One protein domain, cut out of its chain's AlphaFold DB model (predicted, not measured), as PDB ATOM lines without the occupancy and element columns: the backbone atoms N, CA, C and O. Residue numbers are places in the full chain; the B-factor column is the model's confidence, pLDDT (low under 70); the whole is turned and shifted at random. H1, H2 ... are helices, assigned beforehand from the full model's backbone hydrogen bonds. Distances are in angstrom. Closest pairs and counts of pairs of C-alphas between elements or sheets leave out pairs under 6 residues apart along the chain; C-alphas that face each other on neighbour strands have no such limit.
ATOM      1  N   LEU A  79     163.960 126.792 103.252       74.94
ATOM      2  CA  LEU A  79     162.743 126.995 102.465       74.94
ATOM      3  C   LEU A  79     161.929 125.699 102.309       74.94
ATOM      4  O   LEU A  79     160.742 125.696 102.632       74.94
ATOM      5  N   SER A  80     162.559 124.595 101.890       75.94
ATOM      6  CA  SER A  80     161.885 123.296 101.745       75.94
ATOM      7  C   SER A  80     161.343 122.782 103.079       75.94
ATOM      8  O   SER A  80     160.194 122.360 103.141       75.94
ATOM      9  N   GLN A  81     162.107 122.922 104.171       81.50
ATOM     10  CA  GLN A  81     161.648 122.535 105.513       81.50
ATOM     11  C   GLN A  81     160.379 123.292 105.942       81.50
ATOM     12  O   GLN A  81     159.473 122.702 106.531       81.50
ATOM     13  N   LEU A  82     160.287 124.590 105.625       79.44
ATOM     14  CA  LEU A  82     159.088 125.385 105.895       79.44
ATOM     15  C   LEU A  82     157.891 124.936 105.052       79.44
ATOM     16  O   LEU A  82     156.784 124.845 105.579       79.44
ATOM     17  N   ILE A  83     158.103 124.643 103.766       77.19
ATOM     18  CA  ILE A  83     157.051 124.157 102.861       77.19
ATOM     19  C   ILE A  83     156.521 122.793 103.335       77.19
ATOM     20  O   ILE A  83     155.303 122.608 103.412       77.19
ATOM     21  N   ASP A  84     157.406 121.879 103.736       81.31
ATOM     22  CA  ASP A  84     157.038 120.568 104.280       81.31
ATOM     23  C   ASP A  84     156.196 120.684 105.555       81.31
ATOM     24  O   ASP A  84     155.177 120.007 105.694       81.31
ATOM     25  N   ASP A  85     156.581 121.550 106.495       83.12
ATOM     26  CA  ASP A  85     155.819 121.747 107.731       83.12
ATOM     27  C   ASP A  85     154.454 122.409 107.479       83.12
ATOM     28  O   ASP A  85     153.444 121.963 108.034       83.12
ATOM     29  N   VAL A  86     154.384 123.399 106.580       80.56
ATOM     30  CA  VAL A  86     153.121 123.999 106.107       80.56
ATOM     31  C   VAL A  86     152.195 122.929 105.508       80.56
ATOM     32  O   VAL A  86     150.978 122.966 105.734       80.56
ATOM     33  N   MET A  87     152.748 121.949 104.784       77.50
ATOM     34  CA  MET A  87     151.983 120.845 104.198       77.50
ATOM     35  C   MET A  87     151.574 119.770 105.208       77.50
ATOM     36  O   MET A  87     150.425 119.328 105.165       77.50
ATOM     37  N   LYS A  88     152.423 119.412 106.178       84.38
ATOM     38  CA  LYS A  88     152.036 118.521 107.290       84.38
ATOM     39  C   LYS A  88     150.858 119.095 108.076       84.38
ATOM     40  O   LYS A  88     149.907 118.372 108.366       84.38
ATOM     41  N   LEU A  89     150.878 120.397 108.380       81.62
ATOM     42  CA  LEU A  89     149.765 121.043 109.082       81.62
ATOM     43  C   LEU A  89     148.497 121.110 108.224       81.62
ATOM     44  O   LEU A  89     147.407 120.891 108.749       81.62
ATOM     45  N   ARG A  90     148.613 121.318 106.907       82.19
ATOM     46  CA  ARG A  90     147.464 121.212 105.994       82.19
ATOM     47  C   ARG A  90     146.862 119.811 105.971       82.19
ATOM     48  O   ARG A  90     145.643 119.699 106.033       82.19
ATOM     49  N   ALA A  91     147.688 118.767 105.899       77.31
ATOM     50  CA  ALA A  91     147.228 117.378 105.932       77.31
ATOM     51  C   ALA A  91     146.488 117.039 107.243       77.31
ATOM     52  O   ALA A  91     145.593 116.202 107.246       77.31
ATOM     53  N   GLN A  92     146.799 117.746 108.335       79.12
ATOM     54  CA  GLN A  92     146.080 117.690 109.617       79.12
ATOM     55  C   GLN A  92     144.814 118.580 109.667       79.12
ATOM     56  O   GLN A  92     144.176 118.676 110.710       79.12
ATOM     57  N   GLY A  93     144.449 119.251 108.568       77.88
ATOM     58  CA  GLY A  93     143.288 120.145 108.457       77.88
ATOM     59  C   GLY A  93     143.576 121.635 108.695       77.88
ATOM     60  O   GLY A  93     142.720 122.479 108.422       77.88
ATOM     61  N   PHE A  94     144.781 122.009 109.140       80.19
ATOM     62  CA  PHE A  94     145.150 123.402 109.422       80.19
ATOM     63  C   PHE A  94     145.573 124.132 108.140       80.19
ATOM     64  O   PHE A  94     146.758 124.267 107.832       80.19
ATOM     65  N   ARG A  95     144.591 124.590 107.356       77.12
ATOM     66  CA  ARG A  95     144.815 125.293 106.077       77.12
ATOM     67  C   ARG A  95     145.344 126.730 106.289       77.12
ATOM     68  O   ARG A  95     144.936 127.399 107.238       77.12
ATOM     69  N   PRO A  96     146.231 127.235 105.411       71.75
ATOM     70  CA  PRO A  96     146.720 128.613 105.477       71.75
ATOM     71  C   PRO A  96     145.640 129.636 105.079       71.75
ATOM     72  O   PRO A  96     144.780 129.356 104.236       71.75
ATOM     73  N   SER A  97     145.704 130.838 105.663       71.88
ATOM     74  CA  SER A  97     144.751 131.930 105.400       71.88
ATOM     75  C   SER A  97     144.869 132.476 103.967       71.88
ATOM     76  O   SER A  97     145.889 132.290 103.306       71.88
ATOM     77  N   ASN A  98     143.852 133.187 103.469       66.56
ATOM     78  CA  ASN A  98     143.924 133.806 102.136       66.56
ATOM     79  C   ASN A  98     144.931 134.970 102.065       66.56
ATOM     80  O   ASN A  98     145.559 135.150 101.026       66.56
ATOM     81  N   ALA A  99     145.160 135.696 103.168       70.75
ATOM     82  CA  ALA A  99     146.194 136.734 103.237       70.75
ATOM     83  C   ALA A  99     147.600 136.138 103.047       70.75
ATOM     84  O   ALA A  99     148.386 136.633 102.242       70.75
ATOM     85  N   ASN A 100     147.868 134.999 103.693       71.94
ATOM     86  CA  ASN A 100     149.136 134.274 103.582       71.94
ATOM     87  C   ASN A 100     149.419 133.837 102.129       71.94
ATOM     88  O   ASN A 100     150.559 133.848 101.673       71.94
ATOM     89  N   LYS A 101     148.371 133.475 101.377       69.38
ATOM     90  CA  LYS A 101     148.478 133.071  99.965       69.38
ATOM     91  C   LYS A 101     148.846 134.253  99.070       69.38
ATOM     92  O   LYS A 101     149.707 134.102  98.206       69.38
ATOM     93  N   LEU A 102     148.253 135.424  99.317       70.31
ATOM     94  CA  LEU A 102     148.599 136.662  98.617       70.31
ATOM     95  C   LEU A 102     150.057 137.073  98.896       70.31
ATOM     96  O   LEU A 102     150.771 137.447  97.971       70.31
ATOM     97  N   ALA A 103     150.514 136.941 100.148       75.25
ATOM     98  CA  ALA A 103     151.899 137.220 100.535       75.25
ATOM     99  C   ALA A 103     152.900 136.305  99.804       75.25
ATOM    100  O   ALA A 103     153.873 136.795  99.235       75.25
ATOM    101  N   ILE A 104     152.625 134.996  99.729       71.88
ATOM    102  CA  ILE A 104     153.453 134.044  98.967       71.88
ATOM    103  C   ILE A 104     153.459 134.395  97.468       71.88
ATOM    104  O   ILE A 104     154.524 134.424  96.859       71.88
ATOM    105  N   GLN A 105     152.307 134.714  96.868       70.19
ATOM    106  CA  GLN A 105     152.230 135.119  95.456       70.19
ATOM    107  C   GLN A 105     153.013 136.411  95.171       70.19
ATOM    108  O   GLN A 105     153.738 136.485  94.180       70.19
ATOM    109  N   ASN A 106     152.921 137.409  96.054       71.81
ATOM    110  CA  ASN A 106     153.674 138.655  95.923       71.81
ATOM    111  C   ASN A 106     155.190 138.421  96.079       71.81
ATOM    112  O   ASN A 106     155.983 138.952  95.304       71.81
ATOM    113  N   ALA A 107     155.597 137.554  97.009       69.94
ATOM    114  CA  ALA A 107     156.991 137.159  97.171       69.94
ATOM    115  C   ALA A 107     157.546 136.397  95.952       69.94
ATOM    116  O   ALA A 107     158.694 136.611  95.568       69.94
ATOM    117  N   LEU A 108     156.733 135.557  95.294       64.44
ATOM    118  CA  LEU A 108     157.117 134.866  94.054       64.44
ATOM    119  C   LEU A 108     157.372 135.829  92.883       64.44
ATOM    120  O   LEU A 108     158.181 135.507  92.012       64.44
ATOM    121  N   ALA A 109     156.752 137.014  92.874       68.38
ATOM    122  CA  ALA A 109     157.024 138.054  91.879       68.38
ATOM    123  C   ALA A 109     158.384 138.761  92.083       68.38
ATOM    124  O   ALA A 109     158.890 139.381  91.153       68.38
ATOM    125  N   HIS A 110     159.008 138.638  93.262       64.94
ATOM    126  CA  HIS A 110     160.250 139.333  93.638       64.94
ATOM    127  C   HIS A 110     161.539 138.505  93.429       64.94
ATOM    128  O   HIS A 110     162.576 138.771  94.045       64.94
ATOM    129  N   ARG A 111     161.514 137.515  92.524       58.09
ATOM    130  CA  ARG A 111     162.729 136.828  92.033       58.09
ATOM    131  C   ARG A 111     163.705 137.899  91.496       58.09
ATOM    132  O   ARG A 111     163.277 138.703  90.672       58.09
ATOM    133  N   PRO A 112     164.987 137.950  91.918       60.81
ATOM    134  CA  PRO A 112     165.785 136.865  92.501       60.81
ATOM    135  C   PRO A 112     165.881 136.831  94.041       60.81
ATOM    136  O   PRO A 112     166.549 135.947  94.576       60.81
ATOM    137  N   ASN A 113     165.244 137.748  94.775       61.19
ATOM    138  CA  ASN A 113     165.396 137.828  96.231       61.19
ATOM    139  C   ASN A 113     164.465 136.839  96.954       61.19
ATOM    140  O   ASN A 113     163.246 136.969  96.918       61.19
ATOM    141  N   GLN A 114     165.046 135.858  97.653       65.62
ATOM    142  CA  GLN A 114     164.290 134.797  98.342       65.62
ATOM    143  C   GLN A 114     163.786 135.194  99.744       65.62
ATOM    144  O   GLN A 114     162.902 134.536 100.290       65.62
ATOM    145  N   THR A 115     164.308 136.279 100.327       76.25
ATOM    146  CA  THR A 115     163.932 136.789 101.659       76.25
ATOM    147  C   THR A 115     162.419 136.969 101.869       76.25
ATOM    148  O   THR A 115     161.911 136.367 102.819       76.25
ATOM    149  N   PRO A 116     161.664 137.694 101.007       75.25
ATOM    150  CA  PRO A 116     160.219 137.870 101.202       75.25
ATOM    151  C   PRO A 116     159.437 136.548 101.143       75.25
ATOM    152  O   PRO A 116     158.398 136.414 101.784       75.25
ATOM    153  N   LEU A 117     159.941 135.540 100.417       72.88
ATOM    154  CA  LEU A 117     159.299 134.227 100.322       72.88
ATOM    155  C   LEU A 117     159.457 133.441 101.628       72.88
ATOM    156  O   LEU A 117     158.498 132.845 102.119       72.88
ATOM    157  N   VAL A 118     160.655 133.478 102.219       79.56
ATOM    158  CA  VAL A 118     160.934 132.859 103.522       79.56
ATOM    159  C   VAL A 118     160.122 133.532 104.632       79.56
ATOM    160  O   VAL A 118     159.604 132.839 105.505       79.56
ATOM    161  N   GLU A 119     159.985 134.857 104.609       82.50
ATOM    162  CA  GLU A 119     159.195 135.610 105.590       82.50
ATOM    163  C   GLU A 119     157.696 135.274 105.503       82.50
ATOM    164  O   GLU A 119     157.119 134.817 106.492       82.50
ATOM    165  N   ALA A 120     157.099 135.343 104.306       81.81
ATOM    166  CA  ALA A 120     155.700 134.968 104.086       81.81
ATOM    167  C   ALA A 120     155.402 133.514 104.511       81.81
ATOM    168  O   ALA A 120     154.339 133.218 105.069       81.81
ATOM    169  N   LEU A 121     156.343 132.585 104.304       78.75
ATOM    170  CA  LEU A 121     156.204 131.199 104.763       78.75
ATOM    171  C   LEU A 121     156.354 131.050 106.289       78.75
ATOM    172  O   LEU A 121     155.644 130.230 106.875       78.75
ATOM    173  N   LYS A 122     157.197 131.856 106.956       84.62
ATOM    174  CA  LYS A 122     157.290 131.893 108.431       84.62
ATOM    175  C   LYS A 122     155.976 132.354 109.056       84.62
ATOM    176  O   LYS A 122     155.476 131.688 109.962       84.62
ATOM    177  N   GLU A 123     155.383 133.428 108.538       85.31
ATOM    178  CA  GLU A 123     154.057 133.892 108.970       85.31
ATOM    179  C   GLU A 123     152.972 132.839 108.712       85.31
ATOM    180  O   GLU A 123     152.110 132.590 109.562       85.31
ATOM    181  N   THR A 124     153.051 132.155 107.566       83.50
ATOM    182  CA  THR A 124     152.125 131.074 107.209       83.50
ATOM    183  C   THR A 124     152.166 129.930 108.216       83.50
ATOM    184  O   THR A 124     151.120 129.529 108.738       83.50
ATOM    185  N   LEU A 125     153.369 129.454 108.540       84.75
ATOM    186  CA  LEU A 125     153.594 128.392 109.516       84.75
ATOM    187  C   LEU A 125     153.145 128.832 110.918       84.75
ATOM    188  O   LEU A 125     152.441 128.080 111.593       84.75
ATOM    189  N   ALA A 126     153.471 130.057 111.342       87.81
ATOM    190  CA  ALA A 126     153.042 130.605 112.631       87.81
ATOM    191  C   ALA A 126     151.507 130.658 112.760       87.81
ATOM    192  O   ALA A 126     150.952 130.270 113.793       87.81
ATOM    193  N   TYR A 127     150.804 131.061 111.697       84.81
ATOM    194  CA  TYR A 127     149.341 131.053 111.649       84.81
ATOM    195  C   TYR A 127     148.764 129.633 111.773       84.81
ATOM    196  O   TYR A 127     147.872 129.399 112.592       84.81
ATOM    197  N   GLN A 128     149.294 128.662 111.021       84.19
ATOM    198  CA  GLN A 128     148.829 127.271 111.093       84.19
ATOM    199  C   GLN A 128     149.119 126.634 112.462       84.19
ATOM    200  O   GLN A 128     148.245 125.972 113.021       84.19
ATOM    201  N   ARG A 129     150.293 126.885 113.061       87.06
ATOM    202  CA  ARG A 129     150.631 126.434 114.427       87.06
ATOM    203  C   ARG A 129     149.695 127.041 115.477       87.06
ATOM    204  O   ARG A 129     149.287 126.347 116.404       87.06
ATOM    205  N   LYS A 130     149.282 128.303 115.313       85.81
ATOM    206  CA  LYS A 130     148.280 128.949 116.179       85.81
ATOM    207  C   LYS A 130     146.895 128.303 116.054       85.81
ATOM    208  O   LYS A 130     146.207 128.163 117.064       85.81
ATOM    209  N   LEU A 131     146.489 127.882 114.851       83.06
ATOM    210  CA  LEU A 131     145.269 127.088 114.661       83.06
ATOM    211  C   LEU A 131     145.386 125.700 115.310       83.06
ATOM    212  O   LEU A 131     144.463 125.295 116.012       83.06
ATOM    213  N   GLN A 132     146.528 125.023 115.153       86.19
ATOM    214  CA  GLN A 132     146.813 123.737 115.798       86.19
ATOM    215  C   GLN A 132     146.697 123.829 117.328       86.19
ATOM    216  O   GLN A 132     146.003 123.020 117.942       86.19
ATOM    217  N   ALA A 133     147.298 124.854 117.944       87.00
ATOM    218  CA  ALA A 133     147.209 125.088 119.385       87.00
ATOM    219  C   ALA A 133     145.765 125.353 119.854       87.00
ATOM    220  O   ALA A 133     145.322 124.768 120.841       87.00
ATOM    221  N   ARG A 134     145.001 126.173 119.118       85.62
ATOM    222  CA  ARG A 134     143.581 126.438 119.419       85.62
ATOM    223  C   ARG A 134     142.708 125.188 119.302       85.62
ATOM    224  O   ARG A 134     141.832 124.987 120.135       85.62
ATOM    225  N   ALA A 135     142.948 124.343 118.301       81.94
ATOM    226  CA  ALA A 135     142.221 123.087 118.143       81.94
ATOM    227  C   ALA A 135     142.557 122.078 119.251       81.94
ATOM    228  O   ALA A 135     141.657 121.409 119.749       81.94
ATOM    229  N   ALA A 136     143.820 122.010 119.691       81.62
ATOM    230  CA  ALA A 136     144.217 121.190 120.835       81.62
ATOM    231  C   ALA A 136     143.539 121.653 122.140       81.62
ATOM    232  O   ALA A 136     143.057 120.823 122.906       81.62
ATOM    233  N   GLN A 137     143.428 122.969 122.359       80.56
ATOM    234  CA  GLN A 137     142.686 123.539 123.491       80.56
ATOM    235  C   GLN A 137     141.189 123.201 123.417       80.56
ATOM    236  O   GLN A 137     140.638 122.676 124.377       80.56
ATOM    237  N   ALA A 138     140.546 123.393 122.260       74.81
ATOM    238  CA  ALA A 138     139.134 123.044 122.062       74.81
ATOM    239  C   ALA A 138     138.842 121.533 122.177       74.81
ATOM    240  O   ALA A 138     137.714 121.143 122.474       74.81
ATOM    241  N   ALA A 139     139.838 120.672 121.946       67.12
ATOM    242  CA  ALA A 139     139.727 119.234 122.183       67.12
ATOM    243  C   ALA A 139     139.844 118.870 123.675       67.12
ATOM    244  O   ALA A 139     139.185 117.928 124.111       67.12
ATOM    245  N   ALA A 140     140.642 119.615 124.449       63.44
ATOM    246  CA  ALA A 140     140.781 119.442 125.896       63.44
ATOM    247  C   ALA A 140     139.572 119.987 126.682       63.44
ATOM    248  O   ALA A 140     139.209 119.417 127.706       63.44
ATOM    249  N   ASP A 141     138.921 121.040 126.175       57.22
ATOM    250  CA  ASP A 141     137.713 121.642 126.764       57.22
ATOM    251  C   ASP A 141     136.419 120.867 126.448       57.22
ATOM    252  O   ASP A 141     135.324 121.286 126.815       57.22
TER     253      ASP A 141
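This is residues 79 to 141 of the 159 residues of an uncharacterized protein of Mycobacterium sp. E740 (UniProt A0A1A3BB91). One long helix, H3, makes the long axis of the domain, and two shorter helices, H1 and H2, pack along it on two different sides without meeting each other. H2 and H3 form a helical hairpin at the end of H3 where it begins, H1 lies along the middle of H3, and residues 136 to 141 at the other end stick out beyond both short helices. The printed part has 63 residues with three named helices in the order H1, H2, H3 and no named strand, and the class is all helix. The whole is only just loose, close to compact, with a radius of gyration of the C-alphas of 12.9 A, and the C-alphas span 46 by 21 by 15 A.

H1, residues 79 to 91, touches H3, residues 115 to 140, with 13 pairs of C-alphas within 8 A. The closest C-alphas of the two are those of Val 86 and Leu 125, 5.6 A apart. Their lines stand at a shallow tilt of 30 degrees and they run the same way. H2, residues 98 to 108, is apart from H1. H2 touches residues 116 to 124 of H3 alone, and the closest C-alphas are those of Ala 107 and Leu 117, 4.9 A apart. H2 and H3 run opposite ways at a shallow tilt of 22 degrees and form a hairpin. In H1, H2 and H3 every O i to N i+4 pair of the backbone is within hydrogen-bond range.

H1 runs from Leu 79, with its C-alpha at (162.743, 126.995, 102.465), to Ala 91 and is 18.6 A long from first to last C-alpha. H2 runs from Asn 98, with its C-alpha at (143.924, 133.806, 102.136), to Leu 108, 15.5 A. H3, the longest helix, has 26 residues and runs 37.7 A from Thr 115 to Ala 140, whose C-alpha is at (140.781, 119.442, 125.896).

The outline is a rod, and the two C-alphas farthest apart are those of Pro 112 and Asp 141, 46.8 A. The C-alphas of the first and last printed residues, Leu 79 and Asp 141, are 35.3 A apart. The printed part has no cut. The links from H1 to H2 and from H2 to H3 have 6 residues each and are short. Residues 136 to 141, of which 136 to 140 belong to H3, stand free. The mean pLDDT of the printed part is 76.3, and it is under 70 at residue 98, residue 101, residues 107 to 114 and residues 139 to 141 of this model.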